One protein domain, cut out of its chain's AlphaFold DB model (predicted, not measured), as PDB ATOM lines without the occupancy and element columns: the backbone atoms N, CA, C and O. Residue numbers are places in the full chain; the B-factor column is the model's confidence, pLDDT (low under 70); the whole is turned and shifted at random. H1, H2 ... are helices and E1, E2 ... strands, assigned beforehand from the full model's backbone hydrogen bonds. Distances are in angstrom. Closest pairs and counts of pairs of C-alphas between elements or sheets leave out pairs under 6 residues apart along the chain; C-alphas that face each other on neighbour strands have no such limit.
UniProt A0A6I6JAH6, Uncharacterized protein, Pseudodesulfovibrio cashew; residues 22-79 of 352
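What this domain is: This is residues 22 to 79 of the 352 residues of an uncharacterized protein of Pseudodesulfovibrio cashew (UniProt A0A6I6JAH6). A small, narrow sheet is built along one long strand, E2, with E4 running beside most of it on one side and the short strands E1 and E3 beside different parts of it on the other. A long loop, residues 45 to 63, joins E3 to E4, and the short helix H1 only grazes the sheet. The printed part has 58 residues, and along the chain four named strands, E1 to E4, are followed by one named helix, H1; in the branched sheet E2 has three neighbours, E1, E3 and E4, each antiparallel to it. The class is mostly strand, though under half of the residues are in named elements; the whole is only just loose, close to compact, with a radius of gyration of the C-alphas of 12.8 A and spans of 41 by 27 by 16 A.

How they stand to each other: E1, residues 22 to 24, and E2, residues 29 to 37, form an antiparallel hairpin, with N 22 and O 31 2.9 A apart, within hydrogen-bond range. E2 and E3, residues 42 to 44, form another, with N 35 and O 43 at 2.7 A; E1, E2 and E3 make a meander, each strand the antiparallel neighbour of the one before. E4, residues 64 to 70, is antiparallel to E2 at 155 degrees, with N 34 and O 67 at 2.8 A. E1 and E3 are apart. H1, residues 75 to 78, grazes the sheet with residues 75 to 76, and is too short for an O i to N i+4 pair; its one O i to N i+3 pair is within range.

Where its parts are: E1 begins at C-alpha 22 (-21.656, 19.834, 22.454) and is 6.3 A long. E2 is 24.5 A, E3 6.8 A and E4 19.1 A. H1, 5.6 A, ends at C-alpha 78 (-5.929, 33.902, 20.571).

The domain as a whole: The C-alphas of Asn 28 and His 59, the two farthest apart, are 40.8 A apart. The printed part has no cut. The link from E3 to E4 is long. Residues 53 to 62 have pLDDT under 70.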
ATOM      1  N   SER A  22     -21.832  21.251  22.750       88.19
ATOM      2  CA  SER A  22     -21.656  19.834  22.454       88.19
ATOM      3  C   SER A  22     -20.710  19.225  23.479       88.19
ATOM      4  O   SER A  22     -19.694  19.816  23.840       88.19
ATOM      5  N   TYR A  23     -21.063  18.053  23.992       89.75
ATOM      6  CA  TYR A  23     -20.175  17.284  24.850       89.75
ATOM      7  C   TYR A  23     -19.312  16.375  23.975       89.75
ATOM      8  O   TYR A  23     -19.841  15.637  23.144       89.75
ATOM      9  N   ASP A  24     -17.994  16.462  24.134       85.81
ATOM     10  CA  ASP A  24     -17.042  15.602  23.440       85.81
ATOM     11  C   ASP A  24     -16.571  14.491  24.396       85.81
ATOM     12  O   ASP A  24     -15.748  14.756  25.281       85.81
ATOM     13  N   PRO A  25     -17.069  13.246  24.246       86.50
ATOM     14  CA  PRO A  25     -16.742  12.156  25.159       86.50
ATOM     15  C   PRO A  25     -15.273  11.731  25.075       86.50
ATOM     16  O   PRO A  25     -14.754  11.180  26.040       86.50
ATOM     17  N   ALA A  26     -14.586  11.999  23.958       85.69
ATOM     18  CA  ALA A  26     -13.182  11.626  23.794       85.69
ATOM     19  C   ALA A  26     -12.254  12.508  24.638       85.69
ATOM     20  O   ALA A  26     -11.237  12.038  25.144       85.69
ATOM     21  N   SER A  27     -12.606  13.785  24.799       87.38
ATOM     22  CA  SER A  27     -11.839  14.733  25.608       87.38
ATOM     23  C   SER A  27     -12.421  14.957  27.004       87.38
ATOM     24  O   SER A  27     -11.771  15.606  27.817       87.38
ATOM     25  N   ASN A  28     -13.618  14.430  27.298       91.94
ATOM     26  CA  ASN A  28     -14.378  14.723  28.519       91.94
ATOM     27  C   ASN A  28     -14.553  16.243  28.735       91.94
ATOM     28  O   ASN A  28     -14.519  16.739  29.861       91.94
ATOM     29  N   THR A  29     -14.695  17.005  27.643       91.38
ATOM     30  CA  THR A  29     -14.868  18.464  27.693       91.38
ATOM     31  C   THR A  29     -16.150  18.903  27.007       91.38
ATOM     32  O   THR A  29     -16.591  18.335  26.003       91.38
ATOM     33  N   THR A  30     -16.766  19.955  27.543       93.00
ATOM     34  CA  THR A  30     -17.847  20.660  26.857       93.00
ATOM     35  C   THR A  30     -17.243  21.643  25.865       93.00
ATOM     36  O   THR A  30     -16.368  22.442  26.200       93.00
ATOM     37  N   ARG A  31     -17.737  21.611  24.633       93.44
ATOM     38  CA  ARG A  31     -17.408  22.555  23.573       93.44
ATOM     39  C   ARG A  31     -18.572  23.491  23.331       93.44
ATOM     40  O   ARG A  31     -19.730  23.128  23.512       93.44
ATOM     41  N   ARG A  32     -18.250  24.698  22.889       91.19
ATOM     42  CA  ARG A  32     -19.191  25.717  22.457       91.19
ATOM     43  C   ARG A  32     -19.038  25.972  20.964       91.19
ATOM     44  O   ARG A  32     -17.918  26.095  20.465       91.19
ATOM     45  N   SER A  33     -20.163  26.104  20.276       92.88
ATOM     46  CA  SER A  33     -20.219  26.541  18.885       92.88
ATOM     47  C   SER A  33     -20.009  28.052  18.773       92.88
ATOM     48  O   SER A  33     -20.681  28.854  19.430       92.88
ATOM     49  N   TRP A  34     -19.109  28.443  17.881       93.75
ATOM     50  CA  TRP A  34     -18.788  29.818  17.517       93.75
ATOM     51  C   TRP A  34     -18.925  30.008  16.012       93.75
ATOM     52  O   TRP A  34     -18.819  29.064  15.236       93.75
ATOM     53  N   ILE A  35     -19.125  31.248  15.593       92.38
ATOM     54  CA  ILE A  35     -19.121  31.671  14.201       92.38
ATOM     55  C   ILE A  35     -17.863  32.497  13.993       92.38
ATOM     56  O   ILE A  35     -17.701  33.541  14.625       92.38
ATOM     57  N   LYS A  36     -16.974  32.018  13.125       93.31
ATOM     58  CA  LYS A  36     -15.761  32.724  12.726       93.31
ATOM     59  C   LYS A  36     -16.014  33.427  11.401       93.31
ATOM     60  O   LYS A  36     -16.458  32.794  10.444       93.31
ATOM     61  N   TYR A  37     -15.730  34.717  11.356       91.19
ATOM     62  CA  TYR A  37     -15.783  35.528  10.149       91.19
ATOM     63  C   TYR A  37     -14.423  35.532   9.433       91.19
ATOM     64  O   TYR A  37     -13.379  35.265  10.035       91.19
ATOM     65  N   ALA A  38     -14.426  35.847   8.136       86.00
ATOM     66  CA  ALA A  38     -13.219  35.918   7.309       86.00
ATOM     67  C   ALA A  38     -12.172  36.939   7.801       86.00
ATOM     68  O   ALA A  38     -10.987  36.778   7.525       86.00
ATOM     69  N   ASP A  39     -12.595  37.964   8.542       85.44
ATOM     70  CA  ASP A  39     -11.728  38.967   9.176       85.44
ATOM     71  C   ASP A  39     -11.097  38.483  10.497       85.44
ATOM     72  O   ASP A  39     -10.339  39.215  11.131       85.44
ATOM     73  N   GLY A  40     -11.386  37.247  10.914       89.88
ATOM     74  CA  GLY A  40     -10.889  36.665  12.156       89.88
ATOM     75  C   GLY A  40     -11.704  37.036  13.393       89.88
ATOM     76  O   GLY A  40     -11.328  36.618  14.486       89.88
ATOM     77  N   VAL A  41     -12.815  37.767  13.251       93.00
ATOM     78  CA  VAL A  41     -13.731  38.052  14.360       93.00
ATOM     79  C   VAL A  41     -14.559  36.811  14.686       93.00
ATOM     80  O   VAL A  41     -14.963  36.052  13.802       93.00
ATOM     81  N   PHE A  42     -14.836  36.610  15.971       94.19
ATOM     82  CA  PHE A  42     -15.684  35.534  16.462       94.19
ATOM     83  C   PHE A  42     -16.966  36.079  17.083       94.19
ATOM     84  O   PHE A  42     -16.965  37.088  17.789       94.19
ATOM     85  N   GLU A  43     -18.056  35.356  16.852       92.06
ATOM     86  CA  GLU A  43     -19.351  35.580  17.482       92.06
ATOM     87  C   GLU A  43     -19.882  34.244  18.025       92.06
ATOM     88  O   GLU A  43     -19.844  33.237  17.318       92.06
ATOM     89  N   PRO A  44     -20.372  34.185  19.267       91.00
ATOM     90  CA  PRO A  44     -20.964  32.971  19.818       91.00
ATOM     91  C   PRO A  44     -22.222  32.567  19.034       91.00
ATOM     92  O   PRO A  44     -22.997  33.421  18.610       91.00
ATOM     93  N   VAL A  45     -22.469  31.264  18.851       89.50
ATOM     94  CA  VAL A  45     -23.765  30.819  18.310       89.50
ATOM     95  C   VAL A  45     -24.865  31.111  19.339       89.50
ATOM     96  O   VAL A  45     -24.690  30.888  20.542       89.50
ATOM     97  N   ARG A  46     -25.995  31.638  18.858       84.50
ATOM     98  CA  ARG A  46     -27.178  31.969  19.666       84.50
ATOM     99  C   ARG A  46     -27.761  30.727  20.334       84.50
ATOM    100  O   ARG A  46     -27.686  29.645  19.767       84.50
ATOM    101  N   LYS A  47     -28.419  30.910  21.488       78.38
ATOM    102  CA  LYS A  47     -29.111  29.851  22.259       78.38
ATOM    103  C   LYS A  47     -30.061  28.977  21.433       78.38
ATOM    104  O   LYS A  47     -30.255  27.821  21.782       78.38
ATOM    105  N   ASP A  48     -30.681  29.534  20.393       78.06
ATOM    106  CA  ASP A  48     -31.621  28.820  19.525       78.06
ATOM    107  C   ASP A  48     -30.922  27.941  18.474       78.06
ATOM    108  O   ASP A  48     -31.598  27.241  17.725       78.06
ATOM    109  N   GLY A  49     -29.587  28.000  18.374       76.75
ATOM    110  CA  GLY A  49     -28.781  27.211  17.441       76.75
ATOM    111  C   GLY A  49     -29.064  27.494  15.962       76.75
ATOM    112  O   GLY A  49     -28.480  26.860  15.083       76.75
ATOM    113  N   ASN A  50     -29.962  28.434  15.647       79.19
ATOM    114  CA  ASN A  50     -30.529  28.566  14.314       79.19
ATOM    115  C   ASN A  50     -29.671  29.468  13.425       79.19
ATOM    116  O   ASN A  50     -29.952  30.649  13.211       79.19
ATOM    117  N   LEU A  51     -28.640  28.867  12.836       76.56
ATOM    118  CA  LEU A  51     -27.750  29.534  11.890       76.56
ATOM    119  C   LEU A  51     -28.458  30.002  10.609       76.56
ATOM    120  O   LEU A  51     -27.982  30.934   9.969       76.56
ATOM    121  N   ARG A  52     -29.621  29.434  10.249       71.69
ATOM    122  CA  ARG A  52     -30.373  29.840   9.043       71.69
ATOM    123  C   ARG A  52     -30.967  31.242   9.172       71.69
ATOM    124  O   ARG A  52     -31.246  31.882   8.164       71.69
ATOM    125  N   ARG A  53     -31.170  31.719  10.406       68.19
ATOM    126  CA  ARG A  53     -31.631  33.085  10.698       68.19
ATOM    127  C   ARG A  53     -30.499  34.103  10.736       68.19
ATOM    128  O   ARG A  53     -30.773  35.301  10.806       68.19
ATOM    129  N   LYS A  54     -29.239  33.659  10.685       67.88
ATOM    130  CA  LYS A  54     -28.115  34.569  10.513       67.88
ATOM    131  C   LYS A  54     -28.181  35.097   9.088       67.88
ATOM    132  O   LYS A  54     -27.865  34.398   8.131       67.88
ATOM    133  N   LYS A  55     -28.682  36.324   8.961       55.28
ATOM    134  CA  LYS A  55     -28.734  37.028   7.689       55.28
ATOM    135  C   LYS A  55     -27.294  37.128   7.190       55.28
ATOM    136  O   LYS A  55     -26.474  37.786   7.828       55.28
ATOM    137  N   ASN A  56     -26.989  36.466   6.077       57.47
ATOM    138  CA  ASN A  56     -25.895  36.920   5.233       57.47
ATOM    139  C   ASN A  56     -26.312  38.331   4.833       57.47
ATOM    140  O   ASN A  56     -27.243  38.496   4.050       57.47
ATOM    141  N   GLU A  57     -25.778  39.352   5.500       48.22
ATOM    142  CA  GLU A  57     -26.031  40.716   5.065       48.22
ATOM    143  C   GLU A  57     -25.549  40.791   3.618       48.22
ATOM    144  O   GLU A  57     -24.358  40.636   3.364       48.22
ATOM    145  N   ASP A  58     -26.462  41.030   2.673       49.97
ATOM    146  CA  ASP A  58     -26.162  41.140   1.234       49.97
ATOM    147  C   ASP A  58     -25.079  42.200   0.925       49.97
ATOM    148  O   ASP A  58     -24.564  42.285  -0.186       49.97
ATOM    149  N   HIS A  59     -24.725  43.022   1.918       45.12
ATOM    150  CA  HIS A  59     -23.741  44.103   1.863       45.12
ATOM    151  C   HIS A  59     -22.370  43.720   2.443       45.12
ATOM    152  O   HIS A  59     -21.407  44.468   2.284       45.12
ATOM    153  N   ARG A  60     -22.268  42.577   3.127       46.59
ATOM    154  CA  ARG A  60     -21.042  42.071   3.736       46.59
ATOM    155  C   ARG A  60     -20.781  40.667   3.205       46.59
ATOM    156  O   ARG A  60     -21.299  39.684   3.722       46.59
ATOM    157  N   THR A  61     -19.903  40.559   2.216       51.75
ATOM    158  CA  THR A  61     -19.290  39.299   1.759       51.75
ATOM    159  C   THR A  61     -18.330  38.712   2.803       51.75
ATOM    160  O   THR A  61     -17.258  38.212   2.469       51.75
ATOM    161  N   PHE A  62     -18.665  38.773   4.093       58.81
ATOM    162  CA  PHE A  62     -17.911  38.033   5.091       58.81
ATOM    163  C   PHE A  62     -18.391  36.590   5.038       58.81
ATOM    164  O   PHE A  62     -19.419  36.241   5.617       58.81
ATOM    165  N   SER A  63     -17.634  35.753   4.325       76.75
ATOM    166  CA  SER A  63     -17.693  34.310   4.517       76.75
ATOM    167  C   SER A  63     -17.554  34.048   6.012       76.75
ATOM    168  O   SER A  63     -16.589  34.490   6.640       76.75
ATOM    169  N   TRP A  64     -18.546  33.386   6.591       88.19
ATOM    170  CA  TRP A  64     -18.484  32.912   7.959       88.19
ATOM    171  C   TRP A  64     -18.651  31.405   7.966       88.19
ATOM    172  O   TRP A  64     -19.270  30.825   7.074       88.19
ATOM    173  N   TRP A  65     -18.088  30.768   8.978       90.88
ATOM    174  CA  TRP A  65     -18.229  29.337   9.192       90.88
ATOM    175  C   TRP A  65     -18.324  29.043  10.682       90.88
ATOM    176  O   TRP A  65     -17.883  29.825  11.529       90.88
ATOM    177  N   GLN A  66     -18.947  27.916  11.006       92.00
ATOM    178  CA  GLN A  66     -19.052  27.455  12.379       92.00
ATOM    179  C   GLN A  66     -17.748  26.767  12.796       92.00
ATOM    180  O   GLN A  66     -17.166  25.995  12.036       92.00
ATOM    181  N   VAL A  67     -17.298  27.037  14.014       94.31
ATOM    182  CA  VAL A  67     -16.152  26.381  14.645       94.31
ATOM    183  C   VAL A  67     -16.512  26.005  16.075       94.31
ATOM    184  O   VAL A  67     -17.218  26.744  16.755       94.31
ATOM    185  N   ASN A  68     -16.014  24.867  16.546       94.00
ATOM    186  CA  ASN A  68     -16.216  24.425  17.923       94.00
ATOM    187  C   ASN A  68     -14.949  24.703  18.732       94.00
ATOM    188  O   ASN A  68     -13.853  24.318  18.323       94.00
ATOM    189  N   LYS A  69     -15.097  25.369  19.874       94.81
ATOM    190  CA  LYS A  69     -14.011  25.688  20.813       94.81
ATOM    191  C   LYS A  69     -14.365  25.151  22.205       94.81
ATOM    192  O   LYS A  69     -15.540  24.871  22.433       94.81
ATOM    193  N   PRO A  70     -13.408  24.979  23.130       94.81
ATOM    194  CA  PRO A  70     -13.723  24.681  24.530       94.81
ATOM    195  C   PRO A  70     -14.757  25.666  25.104       94.81
ATOM    196  O   PRO A  70     -14.821  26.817  24.673       94.81
ATOM    197  N   ALA A  71     -15.615  25.218  26.022       91.75
ATOM    198  CA  ALA A  71     -16.711  26.045  26.542       91.75
ATOM    199  C   ALA A  71     -16.233  27.312  27.277       91.75
ATOM    200  O   ALA A  71     -16.938  28.320  27.280       91.75
ATOM    201  N   ASP A  72     -15.042  27.254  27.864       91.19
ATOM    202  CA  ASP A  72     -14.351  28.318  28.592       91.19
ATOM    203  C   ASP A  72     -13.451  29.199  27.707       91.19
ATOM    204  O   ASP A  72     -12.980  30.242  28.163       91.19
ATOM    205  N   TRP A  73     -13.249  28.824  26.439       94.50
ATOM    206  CA  TRP A  73     -12.400  29.551  25.495       94.50
ATOM    207  C   TRP A  73     -12.948  30.944  25.160       94.50
ATOM    208  O   TRP A  73     -14.151  31.115  24.918       94.50
ATOM    209  N   LYS A  74     -12.051  31.936  25.058       93.12
ATOM    210  CA  LYS A  74     -12.379  33.310  24.654       93.12
ATOM    211  C   LYS A  74     -11.540  33.732  23.440       93.12
ATOM    212  O   LYS A  74     -10.343  33.464  23.414       93.12
ATOM    213  N   PRO A  75     -12.101  34.484  22.470       95.06
ATOM    214  CA  PRO A  75     -11.331  34.973  21.318       95.06
ATOM    215  C   PRO A  75     -10.093  35.799  21.685       95.06
ATOM    216  O   PRO A  75      -9.082  35.725  20.991       95.06
ATOM    217  N   ALA A  76     -10.151  36.535  22.800       92.06
ATOM    218  CA  ALA A  76      -9.034  37.337  23.293       92.06
ATOM    219  C   ALA A  76      -7.778  36.500  23.597       92.06
ATOM    220  O   ALA A  76      -6.671  36.996  23.397       92.06
ATOM    221  N   ASP A  77      -7.938  35.235  23.998       93.62
ATOM    222  CA  ASP A  77      -6.820  34.340  24.325       93.62
ATOM    223  C   ASP A  77      -5.993  33.976  23.072       93.62
ATOM    224  O   ASP A  77      -4.820  33.628  23.174       93.62
ATOM    225  N   GLU A  78      -6.584  34.103  21.875       93.19
ATOM    226  CA  GLU A  78      -5.929  33.902  20.571       93.19
ATOM    227  C   GLU A  78      -5.621  35.229  19.846       93.19
ATOM    228  O   GLU A  78      -5.267  35.225  18.667       93.19
ATOM    229  N   GLY A  79      -5.783  36.377  20.516       93.56
ATOM    230  CA  GLY A  79      -5.632  37.697  19.892       93.56
ATOM    231  C   GLY A  79      -6.693  38.007  18.828       93.56
ATOM    232  O   GLY A  79      -6.490  38.881  17.986       93.56
TER     233      GLY A  79